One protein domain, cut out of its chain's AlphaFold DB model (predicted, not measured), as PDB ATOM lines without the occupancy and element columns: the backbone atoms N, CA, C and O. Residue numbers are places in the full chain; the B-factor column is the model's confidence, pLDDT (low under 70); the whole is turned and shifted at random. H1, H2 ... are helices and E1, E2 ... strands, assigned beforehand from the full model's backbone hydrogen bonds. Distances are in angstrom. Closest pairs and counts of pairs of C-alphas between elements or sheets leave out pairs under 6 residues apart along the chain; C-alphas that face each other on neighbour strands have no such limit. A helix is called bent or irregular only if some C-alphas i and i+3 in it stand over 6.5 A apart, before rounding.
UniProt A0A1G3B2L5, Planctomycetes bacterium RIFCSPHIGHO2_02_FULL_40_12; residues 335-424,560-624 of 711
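AT A GLANCE: This is residues 335 to 424 and 560 to 624 of the 711 residues of a protein of Planctomycetes bacterium RIFCSPHIGHO2_02_FULL_40_12 (UniProt A0A1G3B2L5). Look for a strongly twisted sheet of five parallel strands in the middle, covered by helices on both faces: H2 and H3 on one face, H1 and H5 on the other, which makes three layers. At one end of the longest axis is the loop of residues 567 to 579; at the other are the short helices H6, which packs on H2, and H7, while H4 only grazes the sheet. The printed part has 155 residues with seven named helices and five named strands, along the chain E1 H1 E2 H2 E3 H3 H4 E4 H5 E5 H6 H7, and the sheet's order is E3 E1 E2 E4 E5. The class is mixed, helices and strands; the whole is compact, with a radius of gyration of the C-alphas of 15.1 A and spans of 46 by 36 by 29 A.

HOW THE PARTS SIT: Begin at the sheet, where E3, residues 396 to 401, and E5, residues 606 to 608, are the edge strands, and E1, residues 335 to 339, E2, residues 362 to 366, and E4, residues 580 to 584, are the inner ones. E3 and E1 are parallel at 28 degrees, with N 400 and O 336 at 2.8 A, within hydrogen-bond range. E1 and E2 are parallel at 18 degrees, with N 337 and O 363 at 2.8 A. E2 and E4 are parallel at 20 degrees, with N 364 and O 581 at 2.8 A. E4 and E5 are parallel at 37 degrees, with N 607 and O 582 at 2.9 A. Now look at H1, residues 343 to 352: it is over E1 and E2, at a height over the sheet of 8.6 A, and runs along the strands. E1, H1, E2 form a strand-helix-strand unit, two parallel neighbour strands with a helix between them in the chain, and its crossover is right-handed. On the same face as H1 is H5, residues 589 to 600, over E4 at a height of 8.9 A; E4, H5, E5 form a second such unit, also right-handed. H1 and H5 are close but not clearly touching, with the C-alphas of Val 345 and Val 596, their closest, 7.2 A apart. On the opposite face is H2, residues 377 to 393, over E3 and E1 at a height of 10.4 A; E2, H2, E3 form a split unit, with E1 between its strands, and a right-handed crossover. H2 touches H3, residues 403 to 416, at a steep tilt of 63 degrees; their closest C-alphas, Glu 381 and Ala 409, are 4.8 A apart. With residues 386 to 393 alone, H2 touches H6, residues 611 to 615; the closest C-alphas are Ala 390 and Val 615, 5.1 A apart. H6 and H7, residues 620 to 624, are close but not clearly touching, Gly 612 and Arg 623 having the closest C-alphas at 7.0 A. H4, residues 560 to 566, only grazes the sheet with residues 560 to 564 and is near E3. Every O i to N i+4 pair is within hydrogen-bond range in H1, H2, H4, H5, H6 and H7, and 5 of 10 are in H3.

IN THESE COORDINATES: Find C-alpha 335 at (120.073, 114.226, 126.208), where E1 begins; it runs 13.0 A to C-alpha 339. H2, the longest helix, runs 24.3 A from C-alpha 377 at (133.246, 112.687, 105.357). H3 is 19.5 A long and irregular: C-alphas 408 and 411 are 7.8 A apart. H5 is 15.9 A long and H1 14.4 A. H7 ends at C-alpha 624, (133.049, 131.042, 107.503).

THE WHOLE: The two C-alphas farthest apart, Glu 575 and Glu 621, are 45.6 A from each other. Residues 425 to 559 are not printed, and C-alphas 424 and 560 are 9.6 A apart across that cut, between H3 and H4. Of the links that are printed whole, H4 to E4 is long, with 13 residues. The mean pLDDT of the printed part is 82.5, and residues 610 to 622 are among the 21 under 70.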
ATOM      1  N   ILE A 335     119.942 115.025 127.427       94.69
ATOM      2  CA  ILE A 335     120.073 114.226 126.208       94.69
ATOM      3  C   ILE A 335     120.037 115.208 125.042       94.69
ATOM      4  O   ILE A 335     119.013 115.848 124.811       94.69
ATOM      5  N   VAL A 336     121.146 115.349 124.322       94.69
ATOM      6  CA  VAL A 336     121.204 116.239 123.160       94.69
ATOM      7  C   VAL A 336     121.035 115.424 121.892       94.69
ATOM      8  O   VAL A 336     121.864 114.575 121.582       94.69
ATOM      9  N   VAL A 337     119.959 115.683 121.161       95.12
ATOM     10  CA  VAL A 337     119.698 115.106 119.844       95.12
ATOM     11  C   VAL A 337     120.267 116.037 118.784       95.12
ATOM     12  O   VAL A 337     119.874 117.199 118.728       95.12
ATOM     13  N   MET A 338     121.166 115.528 117.946       91.56
ATOM     14  CA  MET A 338     121.743 116.266 116.825       91.56
ATOM     15  C   MET A 338     121.346 115.625 115.507       91.56
ATOM     16  O   MET A 338     121.747 114.502 115.199       91.56
ATOM     17  N   ASP A 339     120.578 116.365 114.715       90.62
ATOM     18  CA  ASP A 339     120.251 115.982 113.348       90.62
ATOM     19  C   ASP A 339     119.877 117.208 112.501       90.62
ATOM     20  O   ASP A 339     119.671 118.305 113.012       90.62
ATOM     21  N   THR A 340     119.832 117.039 111.190       86.44
ATOM     22  CA  THR A 340     119.554 118.091 110.208       86.44
ATOM     23  C   THR A 340     118.053 118.223 109.946       86.44
ATOM     24  O   THR A 340     117.330 117.222 109.934       86.44
ATOM     25  N   GLY A 341     117.580 119.438 109.661       82.19
ATOM     26  CA  GLY A 341     116.177 119.675 109.306       82.19
ATOM     27  C   GLY A 341     115.213 119.287 110.431       82.19
ATOM     28  O   GLY A 341     115.458 119.591 111.596       82.19
ATOM     29  N   ILE A 342     114.103 118.617 110.097       84.56
ATOM     30  CA  ILE A 342     113.077 118.250 111.090       84.56
ATOM     31  C   ILE A 342     113.302 116.886 111.756       84.56
ATOM     32  O   ILE A 342     112.667 116.560 112.759       84.56
ATOM     33  N   ALA A 343     114.266 116.107 111.261       88.25
ATOM     34  CA  ALA A 343     114.577 114.783 111.785       88.25
ATOM     35  C   ALA A 343     114.866 114.682 113.293       88.25
ATOM     36  O   ALA A 343     114.452 113.673 113.877       88.25
ATOM     37  N   PRO A 344     115.504 115.656 113.978       90.12
ATOM     38  CA  PRO A 344     115.779 115.474 115.399       90.12
ATOM     39  C   PRO A 344     114.478 115.469 116.230       90.12
ATOM     40  O   PRO A 344     114.439 114.864 117.303       90.12
ATOM     41  N   VAL A 345     113.384 116.044 115.707       89.62
ATOM     42  CA  VAL A 345     112.038 115.979 116.308       89.62
ATOM     43  C   VAL A 345     111.451 114.566 116.212       89.62
ATOM     44  O   VAL A 345     110.840 114.090 117.164       89.62
ATOM     45  N   ILE A 346     111.703 113.847 115.113       89.44
ATOM     46  CA  ILE A 346     111.254 112.456 114.919       89.44
ATOM     47  C   ILE A 346     111.861 111.555 115.998       89.44
ATOM     48  O   ILE A 346     111.157 110.802 116.675       89.44
ATOM     49  N   LEU A 347     113.177 111.660 116.210       93.19
ATOM     50  CA  LEU A 347     113.855 110.903 117.260       93.19
ATOM     51  C   LEU A 347     113.374 111.321 118.659       93.19
ATOM     52  O   LEU A 347     113.164 110.460 119.519       93.19
ATOM     53  N   GLN A 348     113.151 112.618 118.885       93.25
ATOM     54  CA  GLN A 348     112.570 113.116 120.132       93.25
ATOM     55  C   GLN A 348     111.183 112.514 120.403       93.25
ATOM     56  O   GLN A 348     110.918 112.119 121.542       93.25
ATOM     57  N   GLU A 349     110.329 112.343 119.391       89.31
ATOM     58  CA  GLU A 349     109.031 111.681 119.552       89.31
ATOM     59  C   GLU A 349     109.211 110.224 120.015       89.31
ATOM     60  O   GLU A 349     108.554 109.780 120.963       89.31
ATOM     61  N   HIS A 350     110.145 109.476 119.416       93.19
ATOM     62  CA  HIS A 350     110.451 108.109 119.850       93.19
ATOM     63  C   HIS A 350     110.981 108.039 121.287       93.19
ATOM     64  O   HIS A 350     110.615 107.114 122.016       93.19
ATOM     65  N   LEU A 351     111.812 108.996 121.710       94.56
ATOM     66  CA  LEU A 351     112.271 109.106 123.099       94.56
ATOM     67  C   LEU A 351     111.104 109.413 124.045       94.56
ATOM     68  O   LEU A 351     110.996 108.797 125.103       94.56
ATOM     69  N   SER A 352     110.190 110.302 123.644       91.38
ATOM     70  CA  SER A 352     109.043 110.723 124.462       91.38
ATOM     71  C   SER A 352     108.051 109.588 124.760       91.38
ATOM     72  O   SER A 352     107.426 109.573 125.821       91.38
ATOM     73  N   LYS A 353     107.955 108.593 123.864       92.19
ATOM     74  CA  LYS A 353     107.133 107.381 124.043       92.19
ATOM     75  C   LYS A 353     107.685 106.443 125.124       92.19
ATOM     76  O   LYS A 353     106.961 105.589 125.635       92.19
ATOM     77  N   LEU A 354     108.955 106.582 125.510       94.44
ATOM     78  CA  LEU A 354     109.578 105.758 126.540       94.44
ATOM     79  C   LEU A 354     109.343 106.380 127.922       94.44
ATOM     80  O   LEU A 354     110.108 107.231 128.361       94.44
ATOM     81  N   LYS A 355     108.334 105.893 128.664       91.06
ATOM     82  CA  LYS A 355     107.954 106.418 129.999       91.06
ATOM     83  C   LYS A 355     109.136 106.586 130.966       91.06
ATOM     84  O   LYS A 355     109.157 107.513 131.759       91.06
ATOM     85  N   LYS A 356     110.146 105.716 130.897       90.56
ATOM     86  CA  LYS A 356     111.339 105.784 131.762       90.56
ATOM     87  C   LYS A 356     112.306 106.928 131.426       90.56
ATOM     88  O   LYS A 356     113.218 107.167 132.204       90.56
ATOM     89  N   LEU A 357     112.110 107.613 130.302       92.81
ATOM     90  CA  LEU A 357     112.828 108.829 129.924       92.81
ATOM     91  C   LEU A 357     111.991 110.096 130.179       92.81
ATOM     92  O   LEU A 357     112.414 111.185 129.811       92.81
ATOM     93  N   SER A 358     110.819 110.002 130.825       90.31
ATOM     94  CA  SER A 358     109.926 111.158 131.019       90.31
ATOM     95  C   SER A 358     110.523 112.277 131.874       90.31
ATOM     96  O   SER A 358     110.069 113.412 131.779       90.31
ATOM     97  N   CYS A 359     111.507 111.960 132.721       87.88
ATOM     98  CA  CYS A 359     112.182 112.907 133.619       87.88
ATOM     99  C   CYS A 359     113.472 113.488 133.006       87.88
ATOM    100  O   CYS A 359     114.206 114.234 133.670       87.88
ATOM    101  N   GLU A 360     113.784 113.115 131.764       90.88
ATOM    102  CA  GLU A 360     114.984 113.536 131.050       90.88
ATOM    103  C   GLU A 360     114.783 114.886 130.377       90.88
ATOM    104  O   GLU A 360     113.787 115.096 129.687       90.88
ATOM    105  N   ASP A 361     115.747 115.792 130.549       91.00
ATOM    106  CA  ASP A 361     115.771 116.995 129.721       91.00
ATOM    107  C   ASP A 361     116.312 116.614 128.345       91.00
ATOM    108  O   ASP A 361     117.379 116.002 128.239       91.00
ATOM    109  N   ILE A 362     115.585 116.990 127.298       93.31
ATOM    110  CA  ILE A 362     115.960 116.725 125.912       93.31
ATOM    111  C   ILE A 362     116.207 118.061 125.226       93.31
ATOM    112  O   ILE A 362     115.361 118.954 125.249       93.31
ATOM    113  N   VAL A 363     117.365 118.191 124.591       91.62
ATOM    114  CA  VAL A 363     117.666 119.321 123.715       91.62
ATOM    115  C   VAL A 363     117.704 118.816 122.289       91.62
ATOM    116  O   VAL A 363     118.514 117.960 121.945       91.62
ATOM    117  N   VAL A 364     116.805 119.340 121.470       92.00
ATOM    118  CA  VAL A 364     116.677 119.020 120.052       92.00
ATOM    119  C   VAL A 364     117.429 120.090 119.277       92.00
ATOM    120  O   VAL A 364     116.999 121.241 119.235       92.00
ATOM    121  N   VAL A 365     118.566 119.717 118.696       88.88
ATOM    122  CA  VAL A 365     119.422 120.624 117.930       88.88
ATOM    123  C   VAL A 365     119.269 120.317 116.447       88.88
ATOM    124  O   VAL A 365     119.677 119.245 115.994       88.88
ATOM    125  N   SER A 366     118.720 121.273 115.696       86.81
ATOM    126  CA  SER A 366     118.801 121.261 114.235       86.81
ATOM    127  C   SER A 366     120.150 121.830 113.805       86.81
ATOM    128  O   SER A 366     120.388 123.038 113.847       86.81
ATOM    129  N   VAL A 367     121.053 120.930 113.431       70.94
ATOM    130  CA  VAL A 367     122.451 121.198 113.065       70.94
ATOM    131  C   VAL A 367     122.533 121.681 111.616       70.94
ATOM    132  O   VAL A 367     122.768 120.885 110.711       70.94
ATOM    133  N   LEU A 368     122.391 122.997 111.418       60.34
ATOM    134  CA  LEU A 368     122.481 123.698 110.125       60.34
ATOM    135  C   LEU A 368     121.411 123.297 109.098       60.34
ATOM    136  O   LEU A 368     120.774 122.245 109.167       60.34
ATOM    137  N   SER A 369     121.288 124.124 108.064       53.94
ATOM    138  CA  SER A 369     120.472 123.827 106.895       53.94
ATOM    139  C   SER A 369     121.029 122.668 106.054       53.94
ATOM    140  O   SER A 369     120.240 122.097 105.307       53.94
ATOM    141  N   LYS A 370     122.319 122.258 106.145       58.09
ATOM    142  CA  LYS A 370     122.939 121.203 105.293       58.09
ATOM    143  C   LYS A 370     122.400 119.800 105.491       58.09
ATOM    144  O   LYS A 370     122.641 119.182 106.520       58.09
ATOM    145  N   ARG A 371     121.821 119.220 104.427       72.00
ATOM    146  CA  ARG A 371     121.704 117.760 104.306       72.00
ATOM    147  C   ARG A 371     123.105 117.158 104.259       72.00
ATOM    148  O   ARG A 371     123.770 117.147 103.224       72.00
ATOM    149  N   LEU A 372     123.554 116.604 105.383       75.69
ATOM    150  CA  LEU A 372     124.868 115.957 105.477       75.69
ATOM    151  C   LEU A 372     125.007 114.777 104.507       75.69
ATOM    152  O   LEU A 372     126.112 114.460 104.082       75.69
ATOM    153  N   GLY A 373     123.887 114.165 104.117       66.88
ATOM    154  CA  GLY A 373     123.843 112.952 103.307       66.88
ATOM    155  C   GLY A 373     124.554 113.010 101.951       66.88
ATOM    156  O   GLY A 373     124.919 111.953 101.453       66.88
ATOM    157  N   GLY A 374     124.763 114.193 101.362       68.06
ATOM    158  CA  GLY A 374     125.517 114.374 100.108       68.06
ATOM    159  C   GLY A 374     126.928 114.950 100.290       68.06
ATOM    160  O   GLY A 374     127.579 115.299  99.310       68.06
ATOM    161  N   THR A 375     127.385 115.111 101.533       78.25
ATOM    162  CA  THR A 375     128.622 115.828 101.880       78.25
ATOM    163  C   THR A 375     129.809 114.872 102.045       78.25
ATOM    164  O   THR A 375     129.629 113.705 102.370       78.25
ATOM    165  N   ILE A 376     131.039 115.370 101.871       83.12
ATOM    166  CA  ILE A 376     132.260 114.581 102.098       83.12
ATOM    167  C   ILE A 376     132.506 114.285 103.598       83.12
ATOM    168  O   ILE A 376     132.288 115.175 104.432       83.12
ATOM    169  N   PRO A 377     133.057 113.108 103.961       85.19
ATOM    170  CA  PRO A 377     133.246 112.687 105.357       85.19
ATOM    171  C   PRO A 377     134.010 113.687 106.233       85.19
ATOM    172  O   PRO A 377     133.573 114.014 107.332       85.19
ATOM    173  N   LYS A 378     135.109 114.261 105.722       84.44
ATOM    174  CA  LYS A 378     135.940 115.226 106.469       84.44
ATOM    175  C   LYS A 378     135.154 116.466 106.918       84.44
ATOM    176  O   LYS A 378     135.370 116.978 108.013       84.44
ATOM    177  N   ARG A 379     134.231 116.938 106.075       85.06
ATOM    178  CA  ARG A 379     133.363 118.087 106.367       85.06
ATOM    179  C   ARG A 379     132.303 117.720 107.407       85.06
ATOM    180  O   ARG A 379     132.034 118.524 108.295       85.06
ATOM    181  N   ILE A 380     131.762 116.501 107.338       88.62
ATOM    182  CA  ILE A 380     130.835 115.968 108.349       88.62
ATOM    183  C   ILE A 380     131.538 115.869 109.711       88.62
ATOM    184  O   ILE A 380     130.989 116.346 110.699       88.62
ATOM    185  N   GLU A 381     132.758 115.328 109.767       89.44
ATOM    186  CA  GLU A 381     133.544 115.222 111.005       89.44
ATOM    187  C   GLU A 381     133.805 116.596 111.643       89.44
ATOM    188  O   GLU A 381     133.538 116.772 112.831       89.44
ATOM    189  N   GLN A 382     134.275 117.580 110.862       84.88
ATOM    190  CA  GLN A 382     134.541 118.934 111.366       84.88
ATOM    191  C   GLN A 382     133.278 119.581 111.947       84.88
ATOM    192  O   GLN A 382     133.326 120.156 113.033       84.88
ATOM    193  N   LEU A 383     132.136 119.441 111.267       84.38
ATOM    194  CA  LEU A 383     130.852 119.929 111.769       84.38
ATOM    195  C   LEU A 383     130.451 119.227 113.066       84.38
ATOM    196  O   LEU A 383     130.159 119.889 114.060       84.38
ATOM    197  N   CYS A 384     130.482 117.895 113.086       89.44
ATOM    198  CA  CYS A 384     130.125 117.126 114.272       89.44
ATOM    199  C   CYS A 384     131.014 117.497 115.468       89.44
ATOM    200  O   CYS A 384     130.504 117.614 116.577       89.44
ATOM    201  N   ARG A 385     132.313 117.754 115.256       86.94
ATOM    202  CA  ARG A 385     133.237 118.193 116.313       86.94
ATOM    203  C   ARG A 385     132.774 119.498 116.960       86.94
ATOM    204  O   ARG A 385     132.657 119.555 118.182       86.94
ATOM    205  N   ILE A 386     132.462 120.507 116.143       82.12
ATOM    206  CA  ILE A 386     131.982 121.816 116.609       82.12
ATOM    207  C   ILE A 386     130.707 121.659 117.448       82.12
ATOM    208  O   ILE A 386     130.579 122.230 118.531       82.12
ATOM    209  N   TYR A 387     129.763 120.852 116.971       85.81
ATOM    210  CA  TYR A 387     128.480 120.692 117.643       85.81
ATOM    211  C   TYR A 387     128.542 119.824 118.897       85.81
ATOM    212  O   TYR A 387     127.878 120.149 119.881       85.81
ATOM    213  N   VAL A 388     129.355 118.765 118.916       87.19
ATOM    214  CA  VAL A 388     129.600 117.982 120.136       87.19
ATOM    215  C   VAL A 388     130.258 118.848 121.206       87.19
ATOM    216  O   VAL A 388     129.864 118.764 122.368       87.19
ATOM    217  N   GLU A 389     131.196 119.722 120.831       79.25
ATOM    218  CA  GLU A 389     131.776 120.702 121.754       79.25
ATOM    219  C   GLU A 389     130.706 121.653 122.305       79.25
ATOM    220  O   GLU A 389     130.618 121.852 123.520       79.25
ATOM    221  N   ALA A 390     129.821 122.160 121.444       79.00
ATOM    222  CA  ALA A 390     128.708 123.002 121.866       79.00
ATOM    223  C   ALA A 390     127.760 122.274 122.835       79.00
ATOM    224  O   ALA A 390     127.445 122.794 123.903       79.00
ATOM    225  N   ALA A 391     127.344 121.042 122.526       84.06
ATOM    226  CA  ALA A 391     126.488 120.253 123.412       84.06
ATOM    227  C   ALA A 391     127.158 119.939 124.743       84.06
ATOM    228  O   ALA A 391     126.523 120.024 125.798       84.06
ATOM    229  N   TYR A 392     128.450 119.620 124.717       76.81
ATOM    230  CA  TYR A 392     129.217 119.428 125.933       76.81
ATOM    231  C   TYR A 392     129.144 120.673 126.840       76.81
ATOM    232  O   TYR A 392     128.854 120.532 128.037       76.81
ATOM    233  N   ASN A 393     129.328 121.868 126.260       70.69
ATOM    234  CA  ASN A 393     129.241 123.161 126.949       70.69
ATOM    235  C   ASN A 393     127.815 123.500 127.416       70.69
ATOM    236  O   ASN A 393     127.655 124.141 128.451       70.69
ATOM    237  N   LEU A 394     126.783 123.017 126.717       70.62
ATOM    238  CA  LEU A 394     125.377 123.132 127.130       70.62
ATOM    239  C   LEU A 394     125.001 122.192 128.292       70.62
ATOM    240  O   LEU A 394     123.869 122.215 128.772       70.62
ATOM    241  N   GLY A 395     125.934 121.376 128.790       73.25
ATOM    242  CA  GLY A 395     125.667 120.475 129.911       73.25
ATOM    243  C   GLY A 395     125.084 119.128 129.481       73.25
ATOM    244  O   GLY A 395     124.446 118.444 130.289       73.25
ATOM    245  N   ALA A 396     125.305 118.726 128.228       85.44
ATOM    246  CA  ALA A 396     124.894 117.422 127.737       85.44
ATOM    247  C   ALA A 396     125.500 116.297 128.591       85.44
ATOM    248  O   ALA A 396     126.655 116.371 129.025       85.44
ATOM    249  N   LYS A 397     124.704 115.257 128.842       84.75
ATOM    250  CA  LYS A 397     125.171 113.988 129.420       84.75
ATOM    251  C   LYS A 397     125.391 112.916 128.364       84.75
ATOM    252  O   LYS A 397     126.143 111.978 128.599       84.75
ATOM    253  N   ILE A 398     124.708 113.048 127.232       93.25
ATOM    254  CA  ILE A 398     124.812 112.164 126.081       93.25
ATOM    255  C   ILE A 398     124.440 112.943 124.824       93.25
ATOM    256  O   ILE A 398     123.554 113.799 124.871       93.25
ATOM    257  N   VAL A 399     125.118 112.642 123.721       94.81
ATOM    258  CA  VAL A 399     124.795 113.169 122.393       94.81
ATOM    259  C   VAL A 399     124.288 112.026 121.527       94.81
ATOM    260  O   VAL A 399     124.902 110.963 121.488       94.81
ATOM    261  N   LEU A 400     123.166 112.232 120.845       96.81
ATOM    262  CA  LEU A 400     122.599 111.289 119.890       96.81
ATOM    263  C   LEU A 400     122.830 111.818 118.478       96.81
ATOM    264  O   LEU A 400     122.385 112.915 118.145       96.81
ATOM    265  N   PHE A 401     123.532 111.033 117.671       95.75
ATOM    266  CA  PHE A 401     123.826 111.319 116.274       95.75
ATOM    267  C   PHE A 401     122.779 110.723 115.342       95.75
ATOM    268  O   PHE A 401     122.207 109.669 115.615       95.75
ATOM    269  N   CYS A 402     122.585 111.372 114.197       94.69
ATOM    270  CA  CYS A 402     121.870 110.781 113.077       94.69
ATOM    271  C   CYS A 402     122.726 109.741 112.343       94.69
ATOM    272  O   CYS A 402     123.936 109.648 112.546       94.69
ATOM    273  N   ASN A 403     122.114 108.988 111.427       96.31
ATOM    274  CA  ASN A 403     122.791 107.934 110.662       96.31
ATOM    275  C   ASN A 403     124.051 108.428 109.928       96.31
ATOM    276  O   ASN A 403     125.089 107.777 109.971       96.31
ATOM    277  N   THR A 404     123.986 109.598 109.285       94.25
ATOM    278  CA  THR A 404     125.129 110.147 108.538       94.25
ATOM    279  C   THR A 404     126.254 110.618 109.459       94.25
ATOM    280  O   THR A 404     127.425 110.436 109.126       94.25
ATOM    281  N   MET A 405     125.920 111.185 110.620       95.00
ATOM    282  CA  MET A 405     126.902 111.590 111.630       95.00
ATOM    283  C   MET A 405     127.560 110.380 112.297       95.00
ATOM    284  O   MET A 405     128.778 110.353 112.466       95.00
ATOM    285  N   ASP A 406     126.775 109.358 112.635       96.88
ATOM    286  CA  ASP A 406     127.266 108.096 113.193       96.88
ATOM    287  C   ASP A 406     128.262 107.426 112.240       96.88
ATOM    288  O   ASP A 406     129.413 107.186 112.606       96.88
ATOM    289  N   ALA A 407     127.855 107.270 110.978       95.50
ATOM    290  CA  ALA A 407     128.646 106.670 109.910       95.50
ATOM    291  C   ALA A 407     130.015 107.333 109.686       95.50
ATOM    292  O   ALA A 407     130.979 106.651 109.349       95.50
ATOM    293  N   ASN A 408     130.100 108.659 109.837       94.06
ATOM    294  CA  ASN A 408     131.262 109.432 109.388       94.06
ATOM    295  C   ASN A 408     132.085 110.065 110.517       94.06
ATOM    296  O   ASN A 408     133.229 110.435 110.273       94.06
ATOM    297  N   ALA A 409     131.535 110.230 111.724       93.81
ATOM    298  CA  ALA A 409     132.185 111.019 112.774       93.81
ATOM    299  C   ALA A 409     132.254 110.331 114.144       93.81
ATOM    300  O   ALA A 409     133.212 110.581 114.877       93.81
ATOM    301  N   ARG A 410     131.298 109.463 114.517       94.38
ATOM    302  CA  ARG A 410     131.208 108.945 115.900       94.38
ATOM    303  C   ARG A 410     132.512 108.298 116.376       94.38
ATOM    304  O   ARG A 410     133.017 108.674 117.427       94.38
ATOM    305  N   ALA A 411     133.102 107.402 115.584       88.44
ATOM    306  CA  ALA A 411     134.325 106.686 115.967       88.44
ATOM    307  C   ALA A 411     135.554 107.601 116.162       88.44
ATOM    308  O   ALA A 411     136.456 107.272 116.940       88.44
ATOM    309  N   THR A 412     135.616 108.732 115.451       86.25
ATOM    310  CA  THR A 412     136.656 109.748 115.660       86.25
ATOM    311  C   THR A 412     136.351 110.552 116.920       86.25
ATOM    312  O   THR A 412     137.200 110.668 117.801       86.25
ATOM    313  N   LEU A 413     135.123 111.056 117.047       86.44
ATOM    314  CA  LEU A 413     134.752 111.981 118.116       86.44
ATOM    315  C   LEU A 413     134.638 111.313 119.490       86.44
ATOM    316  O   LEU A 413     134.963 111.949 120.486       86.44
ATOM    317  N   GLU A 414     134.291 110.029 119.575       83.62
ATOM    318  CA  GLU A 414     134.343 109.263 120.832       83.62
ATOM    319  C   GLU A 414     135.762 109.178 121.421       83.62
ATOM    320  O   GLU A 414     135.924 108.974 122.624       83.62
ATOM    321  N   LYS A 415     136.808 109.342 120.597       77.88
ATOM    322  CA  LYS A 415     138.207 109.402 121.060       77.88
ATOM    323  C   LYS A 415     138.612 110.806 121.511       77.88
ATOM    324  O   LYS A 415     139.591 110.952 122.239       77.88
ATOM    325  N   GLU A 416     137.898 111.826 121.047       75.25
ATOM    326  CA  GLU A 416     138.184 113.238 121.311       75.25
ATOM    327  C   GLU A 416     137.376 113.786 122.492       75.25
ATOM    328  O   GLU A 416     137.875 114.625 123.244       75.25
ATOM    329  N   PHE A 417     136.147 113.301 122.671       70.88
ATOM    330  CA  PHE A 417     135.198 113.792 123.660       70.88
ATOM    331  C   PHE A 417     134.902 112.754 124.738       70.88
ATOM    332  O   PHE A 417     134.790 111.559 124.494       70.88
ATOM    333  N   SER A 418     134.729 113.247 125.965       66.50
ATOM    334  CA  SER A 418     134.387 112.420 127.127       66.50
ATOM    335  C   SER A 418     132.891 112.196 127.321       66.50
ATOM    336  O   SER A 418     132.491 111.306 128.076       66.50
ATOM    337  N   ILE A 419     132.069 112.994 126.641       78.75
ATOM    338  CA  ILE A 419     130.629 112.794 126.603       78.75
ATOM    339  C   ILE A 419     130.304 111.568 125.742       78.75
ATOM    340  O   ILE A 419     130.801 111.478 124.623       78.75
ATOM    341  N   PRO A 420     129.476 110.625 126.227       88.38
ATOM    342  CA  PRO A 420     128.997 109.530 125.399       88.38
ATOM    343  C   PRO A 420     128.276 110.047 124.150       88.38
ATOM    344  O   PRO A 420     127.362 110.869 124.251       88.38
ATOM    345  N   ILE A 421     128.677 109.538 122.989       94.06
ATOM    346  CA  ILE A 421     128.030 109.792 121.702       94.06
ATOM    347  C   ILE A 421     127.406 108.468 121.268       94.06
ATOM    348  O   ILE A 421     128.114 107.477 121.142       94.06
ATOM    349  N   LEU A 422     126.092 108.422 121.072       96.38
ATOM    350  CA  LEU A 422     125.413 107.239 120.544       96.38
ATOM    351  C   LEU A 422     124.940 107.511 119.123       96.38
ATOM    352  O   LEU A 422     124.572 108.634 118.788       96.38
ATOM    353  N   GLY A 423     124.904 106.463 118.312       96.88
ATOM    354  CA  GLY A 423     124.383 106.516 116.957       96.88
ATOM    355  C   GLY A 423     123.523 105.293 116.633       96.88
ATOM    356  O   GLY A 423     123.523 104.320 117.397       96.88
ATOM    357  N   PRO A 424     122.726 105.358 115.556       97.50
ATOM    358  CA  PRO A 424     121.702 104.370 115.266       97.50
ATOM    359  C   PRO A 424     122.206 103.111 114.538       97.50
ATOM    360  O   PRO A 424     121.452 102.145 114.475       97.50
ATOM    361  N   THR A 560     119.351 104.085 123.685       97.00
ATOM    362  CA  THR A 560     119.602 105.194 124.617       97.00
ATOM    363  C   THR A 560     119.111 104.855 126.024       97.00
ATOM    364  O   THR A 560     119.851 104.993 126.996       97.00
ATOM    365  N   LEU A 561     117.885 104.340 126.161       96.69
ATOM    366  CA  LEU A 561     117.347 103.930 127.460       96.69
ATOM    367  C   LEU A 561     118.150 102.785 128.096       96.69
ATOM    368  O   LEU A 561     118.393 102.810 129.307       96.69
ATOM    369  N   ALA A 562     118.545 101.784 127.307       95.19
ATOM    370  CA  ALA A 562     119.379 100.680 127.778       95.19
ATOM    371  C   ALA A 562     120.742 101.192 128.266       95.19
ATOM    372  O   ALA A 562     121.140 100.893 129.395       95.19
ATOM    373  N   PHE A 563     121.390 102.049 127.475       93.44
ATOM    374  CA  PHE A 563     122.660 102.681 127.804       93.44
ATOM    375  C   PHE A 563     122.574 103.496 129.099       93.44
ATOM    376  O   PHE A 563     123.397 103.311 129.999       93.44
ATOM    377  N   LEU A 564     121.558 104.357 129.243       90.00
ATOM    378  CA  LEU A 564     121.391 105.188 130.438       90.00
ATOM    379  C   LEU A 564     121.196 104.339 131.703       90.00
ATOM    380  O   LEU A 564     121.768 104.653 132.749       90.00
ATOM    381  N   ARG A 565     120.432 103.240 131.612       89.00
ATOM    382  CA  ARG A 565     120.244 102.299 132.728       89.00
ATOM    383  C   ARG A 565     121.524 101.565 133.088       89.00
ATOM    384  O   ARG A 565     121.898 101.553 134.257       89.00
ATOM    385  N   GLN A 566     122.183 100.964 132.100       84.88
ATOM    386  CA  GLN A 566     123.398 100.178 132.310       84.88
ATOM    387  C   GLN A 566     124.502 101.027 132.945       84.88
ATOM    388  O   GLN A 566     125.222 100.563 133.826       84.88
ATOM    389  N   ASN A 567     124.585 102.298 132.549       78.44
ATOM    390  CA  ASN A 567     125.570 103.240 133.065       78.44
ATOM    391  C   ASN A 567     125.088 104.023 134.302       78.44
ATOM    392  O   ASN A 567     125.832 104.863 134.797       78.44
ATOM    393  N   LYS A 568     123.882 103.747 134.829       76.94
ATOM    394  CA  LYS A 568     123.294 104.397 136.021       76.94
ATOM    395  C   LYS A 568     123.237 105.935 135.939       76.94
ATOM    396  O   LYS A 568     123.404 106.622 136.945       76.94
ATOM    397  N   ILE A 569     122.987 106.470 134.744       79.94
ATOM    398  CA  ILE A 569     122.959 107.914 134.425       79.94
ATOM    399  C   ILE A 569     121.564 108.404 134.005       79.94
ATOM    400  O   ILE A 569     121.438 109.432 133.335       79.94
ATOM    401  N   LEU A 570     120.508 107.672 134.366       84.88
ATOM    402  CA  LEU A 570     119.147 108.203 134.287       84.88
ATOM    403  C   LEU A 570     119.007 109.442 135.180       84.88
ATOM    404  O   LEU A 570     119.687 109.555 136.203       84.88
ATOM    405  N   SER A 571     118.125 110.353 134.777       81.25
ATOM    406  CA  SER A 571     117.725 111.507 135.583       81.25
ATOM    407  C   SER A 571     117.320 111.067 136.983       81.25
ATOM    408  O   SER A 571     116.599 110.083 137.156       81.25
ATOM    409  N   LEU A 572     117.807 111.800 137.983       71.12
ATOM    410  CA  LEU A 572     117.492 111.539 139.385       71.12
ATOM    411  C   LEU A 572     116.236 112.288 139.840       71.12
ATOM    412  O   LEU A 572     115.794 112.102 140.971       71.12
ATOM    413  N   ARG A 573     115.664 113.132 138.973       74.62
ATOM    414  CA  ARG A 573     114.390 113.799 139.235       74.62
ATOM    415  C   ARG A 573     113.270 112.763 139.280       74.62
ATOM    416  O   ARG A 573     113.140 111.944 138.372       74.62
ATOM    417  N   ILE A 574     112.466 112.834 140.334       68.50
ATOM    418  CA  ILE A 574     111.281 112.002 140.549       68.50
ATOM    419  C   ILE A 574     110.058 112.893 140.314       68.50
ATOM    420  O   ILE A 574     110.060 114.051 140.720       68.50
ATOM    421  N   GLU A 575     109.053 112.376 139.602       67.94
ATOM    422  CA  GLU A 575     107.743 113.020 139.359       67.94
ATOM    423  C   GLU A 575     107.744 114.347 138.569       67.94
ATOM    424  O   GLU A 575     106.684 114.817 138.158       67.94
ATOM    425  N   GLN A 576     108.910 114.903 138.235       75.88
ATOM    426  CA  GLN A 576     109.028 116.074 137.368       75.88
ATOM    427  C   GLN A 576     109.229 115.669 135.903       75.88
ATOM    428  O   GLN A 576     110.215 115.019 135.547       75.88
ATOM    429  N   LYS A 577     108.320 116.111 135.025       83.94
ATOM    430  CA  LYS A 577     108.487 115.959 133.575       83.94
ATOM    431  C   LYS A 577     109.698 116.777 133.111       83.94
ATOM    432  O   LYS A 577     109.803 117.961 133.424       83.94
ATOM    433  N   GLY A 578     110.602 116.137 132.377       84.44
ATOM    434  CA  GLY A 578     111.775 116.793 131.813       84.44
ATOM    435  C   GLY A 578     111.394 117.841 130.769       84.44
ATOM    436  O   GLY A 578     110.345 117.750 130.119       84.44
ATOM    437  N   LYS A 579     112.243 118.860 130.616       88.56
ATOM    438  CA  LYS A 579     112.029 119.928 129.638       88.56
ATOM    439  C   LYS A 579     112.536 119.489 128.267       88.56
ATOM    440  O   LYS A 579     113.664 119.018 128.139       88.56
ATOM    441  N   VAL A 580     111.733 119.730 127.233       90.19
ATOM    442  CA  VAL A 580     112.186 119.673 125.838       90.19
ATOM    443  C   VAL A 580     112.508 121.094 125.393       90.19
ATOM    444  O   VAL A 580     111.683 121.989 125.559       90.19
ATOM    445  N   SER A 581     113.721 121.315 124.897       90.31
ATOM    446  CA  SER A 581     114.154 122.610 124.356       90.31
ATOM    447  C   SER A 581     114.617 122.435 122.919       90.31
ATOM    448  O   SER A 581     115.232 121.419 122.596       90.31
ATOM    449  N   TYR A 582     114.342 123.423 122.077       89.75
ATOM    450  CA  TYR A 582     114.692 123.401 120.663       89.75
ATOM    451  C   TYR A 582     115.757 124.456 120.391       89.75
ATOM    452  O   TYR A 582     115.656 125.580 120.881       89.75
ATOM    453  N   ILE A 583     116.791 124.080 119.646       87.56
ATOM    454  CA  ILE A 583     117.921 124.943 119.304       87.56
ATOM    455  C   ILE A 583     118.195 124.811 117.810       87.56
ATOM    456  O   ILE A 583     118.204 123.706 117.262       87.56
ATOM    457  N   SER A 584     118.467 125.934 117.162       84.81
ATOM    458  CA  SER A 584     118.967 125.975 115.790       84.81
ATOM    459  C   SER A 584     119.895 127.173 115.600       84.81
ATOM    460  O   SER A 584     120.056 128.001 116.499       84.81
ATOM    461  N   SER A 585     120.479 127.275 114.406       77.00
ATOM    462  CA  SER A 585     121.103 128.520 113.959       77.00
ATOM    463  C   SER A 585     120.073 129.662 113.969       77.00
ATOM    464  O   SER A 585     118.862 129.422 113.882       77.00
ATOM    465  N   GLU A 586     120.556 130.899 114.071       75.56
ATOM    466  CA  GLU A 586     119.711 132.099 114.028       75.56
ATOM    467  C   GLU A 586     118.900 132.184 112.726       75.56
ATOM    468  O   GLU A 586     117.704 132.468 112.750       75.56
ATOM    469  N   GLU A 587     119.523 131.841 111.598       73.94
ATOM    470  CA  GLU A 587     118.899 131.867 110.273       73.94
ATOM    471  C   GLU A 587     117.786 130.816 110.114       73.94
ATOM    472  O   GLU A 587     116.777 131.071 109.448       73.94
ATOM    473  N   ASP A 588     117.947 129.641 110.733       77.62
ATOM    474  CA  ASP A 588     117.005 128.522 110.608       77.62
ATOM    475  C   ASP A 588     115.883 128.561 111.658       77.62
ATOM    476  O   ASP A 588     114.845 127.916 111.471       77.62
ATOM    477  N   ALA A 589     116.055 129.321 112.747       83.62
ATOM    478  CA  ALA A 589     115.139 129.325 113.891       83.62
ATOM    479  C   ALA A 589     113.674 129.596 113.524       83.62
ATOM    480  O   ALA A 589     112.819 128.817 113.959       83.62
ATOM    481  N   PRO A 590     113.334 130.589 112.676       84.12
ATOM    482  CA  PRO A 590     111.937 130.839 112.322       84.12
ATOM    483  C   PRO A 590     111.291 129.668 111.566       84.12
ATOM    484  O   PRO A 590     110.135 129.317 111.813       84.12
ATOM    485  N   GLY A 591     112.033 129.050 110.639       81.81
ATOM    486  CA  GLY A 591     111.546 127.923 109.841       81.81
ATOM    487  C   GLY A 591     111.422 126.644 110.666       81.81
ATOM    488  O   GLY A 591     110.433 125.920 110.544       81.81
ATOM    489  N   PHE A 592     112.396 126.391 111.540       85.19
ATOM    490  CA  PHE A 592     112.381 125.252 112.448       85.19
ATOM    491  C   PHE A 592     111.249 125.369 113.475       85.19
ATOM    492  O   PHE A 592     110.480 124.423 113.631       85.19
ATOM    493  N   ALA A 593     111.062 126.541 114.093       87.00
ATOM    494  CA  ALA A 593     109.992 126.788 115.063       87.00
ATOM    495  C   ALA A 593     108.602 126.529 114.478       87.00
ATOM    496  O   ALA A 593     107.768 125.883 115.118       87.00
ATOM    497  N   ARG A 594     108.371 126.978 113.238       84.50
ATOM    498  CA  ARG A 594     107.113 126.738 112.523       84.50
ATOM    499  C   ARG A 594     106.840 125.243 112.359       84.50
ATOM    500  O   ARG A 594     105.796 124.776 112.797       84.50
ATOM    501  N   LYS A 595     107.804 124.488 111.823       81.12
ATOM    502  CA  LYS A 595     107.654 123.041 111.595       81.12
ATOM    503  C   LYS A 595     107.496 122.253 112.890       81.12
ATOM    504  O   LYS A 595     106.680 121.344 112.957       81.12
ATOM    505  N   VAL A 596     108.251 122.590 113.937       85.25
ATOM    506  CA  VAL A 596     108.078 121.952 115.252       85.25
ATOM    507  C   VAL A 596     106.672 122.232 115.785       85.25
ATOM    508  O   VAL A 596     106.037 121.327 116.327       85.25
ATOM    509  N   SER A 597     106.164 123.454 115.609       84.75
ATOM    510  CA  SER A 597     104.821 123.814 116.068       84.75
ATOM    511  C   SER A 597     103.728 123.071 115.304       84.75
ATOM    512  O   SER A 597     102.795 122.569 115.924       84.75
ATOM    513  N   GLU A 598     103.887 122.927 113.986       78.00
ATOM    514  CA  GLU A 598     103.021 122.095 113.142       78.00
ATOM    515  C   GLU A 598     103.020 120.634 113.618       78.00
ATOM    516  O   GLU A 598     101.963 120.060 113.806       78.00
ATOM    517  N   ILE A 599     104.187 120.051 113.911       75.50
ATOM    518  CA  ILE A 599     104.319 118.636 114.319       75.50
ATOM    519  C   ILE A 599     103.772 118.350 115.714       75.50
ATOM    520  O   ILE A 599     103.221 117.282 115.997       75.50
ATOM    521  N   THR A 600     104.041 119.261 116.640       76.44
ATOM    522  CA  THR A 600     103.730 119.054 118.056       76.44
ATOM    523  C   THR A 600     102.346 119.577 118.425       76.44
ATOM    524  O   THR A 600     101.874 119.296 119.528       76.44
ATOM    525  N   GLY A 601     101.704 120.345 117.538       76.38
ATOM    526  CA  GLY A 601     100.457 121.062 117.808       76.38
ATOM    527  C   GLY A 601     100.594 122.155 118.876       76.38
ATOM    528  O   GLY A 601      99.589 122.674 119.355       76.38
ATOM    529  N   CYS A 602     101.821 122.484 119.292       77.25
ATOM    530  CA  CYS A 602     102.122 123.420 120.371       77.25
ATOM    531  C   CYS A 602     103.138 124.451 119.886       77.25
ATOM    532  O   CYS A 602     104.084 124.093 119.195       77.25
ATOM    533  N   ALA A 603     103.002 125.713 120.299       76.94
ATOM    534  CA  ALA A 603     104.011 126.723 119.991       76.94
ATOM    535  C   ALA A 603     105.385 126.292 120.534       76.94
ATOM    536  O   ALA A 603     105.551 126.069 121.738       76.94
ATOM    537  N   ALA A 604     106.359 126.156 119.638       75.94
ATOM    538  CA  ALA A 604     107.718 125.775 119.982       75.94
ATOM    539  C   ALA A 604     108.606 127.013 120.112       75.94
ATOM    540  O   ALA A 604     108.867 127.707 119.130       75.94
ATOM    541  N   ASP A 605     109.098 127.265 121.324       79.00
ATOM    542  CA  ASP A 605     110.138 128.261 121.565       79.00
ATOM    543  C   ASP A 605     111.496 127.678 121.141       79.00
ATOM    544  O   ASP A 605     112.062 126.810 121.818       79.00
ATOM    545  N   VAL A 606     111.968 128.087 119.959       84.00
ATOM    546  CA  VAL A 606     113.287 127.721 119.432       84.00
ATOM    547  C   VAL A 606     114.270 128.806 119.827       84.00
ATOM    548  O   VAL A 606     114.127 129.954 119.417       84.00
ATOM    549  N   VAL A 607     115.296 128.427 120.582       82.56
ATOM    550  CA  VAL A 607     116.364 129.340 120.978       82.56
ATOM    551  C   VAL A 607     117.349 129.467 119.811       82.56
ATOM    552  O   VAL A 607     118.032 128.479 119.507       82.56
ATOM    553  N   PRO A 608     117.454 130.641 119.154       77.50
ATOM    554  CA  PRO A 608     118.514 130.875 118.187       77.50
ATOM    555  C   PRO A 608     119.846 130.918 118.938       77.50
ATOM    556  O   PRO A 608     119.977 131.606 119.952       77.50
ATOM    557  N   ILE A 609     120.827 130.154 118.470       71.31
ATOM    558  CA  ILE A 609     122.155 130.109 119.082       71.31
ATOM    559  C   ILE A 609     123.226 130.329 118.019       71.31
ATOM    560  O   ILE A 609     123.296 129.590 117.034       71.31
ATOM    561  N   ASP A 610     124.127 131.280 118.282       69.12
ATOM    562  CA  ASP A 610     125.445 131.277 117.656       69.12
ATOM    563  C   ASP A 610     126.293 130.187 118.320       69.12
ATOM    564  O   ASP A 610     126.761 130.300 119.458       69.12
ATOM    565  N   ILE A 611     126.505 129.094 117.594       67.00
ATOM    566  CA  ILE A 611     127.345 127.983 118.053       67.00
ATOM    567  C   ILE A 611     128.773 128.459 118.329       67.00
ATOM    568  O   ILE A 611     129.441 127.917 119.207       67.00
ATOM    569  N   GLY A 612     129.227 129.512 117.645       61.12
ATOM    570  CA  GLY A 612     130.492 130.175 117.912       61.12
ATOM    571  C   GLY A 612     130.592 130.796 119.295       61.12
ATOM    572  O   GLY A 612     131.651 130.692 119.917       61.12
ATOM    573  N   GLU A 613     129.509 131.379 119.803       60.38
ATOM    574  CA  GLU A 613     129.441 131.869 121.182       60.38
ATOM    575  C   GLU A 613     129.429 130.712 122.185       60.38
ATOM    576  O   GLU A 613     130.151 130.755 123.180       60.38
ATOM    577  N   VAL A 614     128.692 129.632 121.899       58.31
ATOM    578  CA  VAL A 614     128.592 128.467 122.803       58.31
ATOM    579  C   VAL A 614     129.900 127.686 122.898       58.31
ATOM    580  O   VAL A 614     130.266 127.198 123.970       58.31
ATOM    581  N   VAL A 615     130.631 127.566 121.792       56.50
ATOM    582  CA  VAL A 615     131.973 126.967 121.762       56.50
ATOM    583  C   VAL A 615     133.022 127.945 122.318       56.50
ATOM    584  O   VAL A 615     134.071 127.533 122.818       56.50
ATOM    585  N   GLY A 616     132.749 129.253 122.265       44.19
ATOM    586  CA  GLY A 616     133.608 130.327 122.770       44.19
ATOM    587  C   GLY A 616     134.936 130.488 122.014       44.19
ATOM    588  O   GLY A 616     135.823 131.207 122.482       44.19
ATOM    589  N   ARG A 617     135.130 129.752 120.905       51.19
ATOM    590  CA  ARG A 617     136.436 129.531 120.247       51.19
ATOM    591  C   ARG A 617     136.404 129.263 118.754       51.19
ATOM    592  O   ARG A 617     137.458 128.937 118.209       51.19
ATOM    593  N   LEU A 618     135.249 129.343 118.097       56.88
ATOM    594  CA  LEU A 618     135.248 129.095 116.658       56.88
ATOM    595  C   LEU A 618     136.184 130.089 115.983       56.88
ATOM    596  O   LEU A 618     136.054 131.304 116.166       56.88
ATOM    597  N   SER A 619     137.153 129.540 115.252       59.09
ATOM    598  CA  SER A 619     138.031 130.333 114.407       59.09
ATOM    599  C   SER A 619     137.189 131.067 113.360       59.09
ATOM    600  O   SER A 619     136.070 130.650 113.046       59.09
ATOM    601  N   GLU A 620     137.705 132.160 112.797       65.81
ATOM    602  CA  GLU A 620     137.038 132.801 111.654       65.81
ATOM    603  C   GLU A 620     136.851 131.811 110.494       65.81
ATOM    604  O   GLU A 620     135.816 131.838 109.832       65.81
ATOM    605  N   GLU A 621     137.790 130.874 110.321       68.00
ATOM    606  CA  GLU A 621     137.681 129.771 109.363       68.00
ATOM    607  C   GLU A 621     136.481 128.861 109.663       68.00
ATOM    608  O   GLU A 621     135.719 128.558 108.752       68.00
ATOM    609  N   ASP A 622     136.263 128.458 110.921       68.44
ATOM    610  CA  ASP A 622     135.128 127.603 111.298       68.44
ATOM    611  C   ASP A 622     133.784 128.325 111.145       68.44
ATOM    612  O   ASP A 622     132.799 127.715 110.728       68.44
ATOM    613  N   ARG A 623     133.737 129.629 111.445       72.81
ATOM    614  CA  ARG A 623     132.535 130.461 111.252       72.81
ATOM    615  C   ARG A 623     132.203 130.625 109.773       72.81
ATOM    616  O   ARG A 623     131.059 130.412 109.376       72.81
ATOM    617  N   LEU A 624     133.202 130.956 108.954       75.06
ATOM    618  CA  LEU A 624     133.049 131.042 107.503       75.06
ATOM    619  C   LEU A 624     132.613 129.692 106.933       75.06
ATOM    620  O   LEU A 624     131.659 129.623 106.167       75.06
TER     621      LEU A 624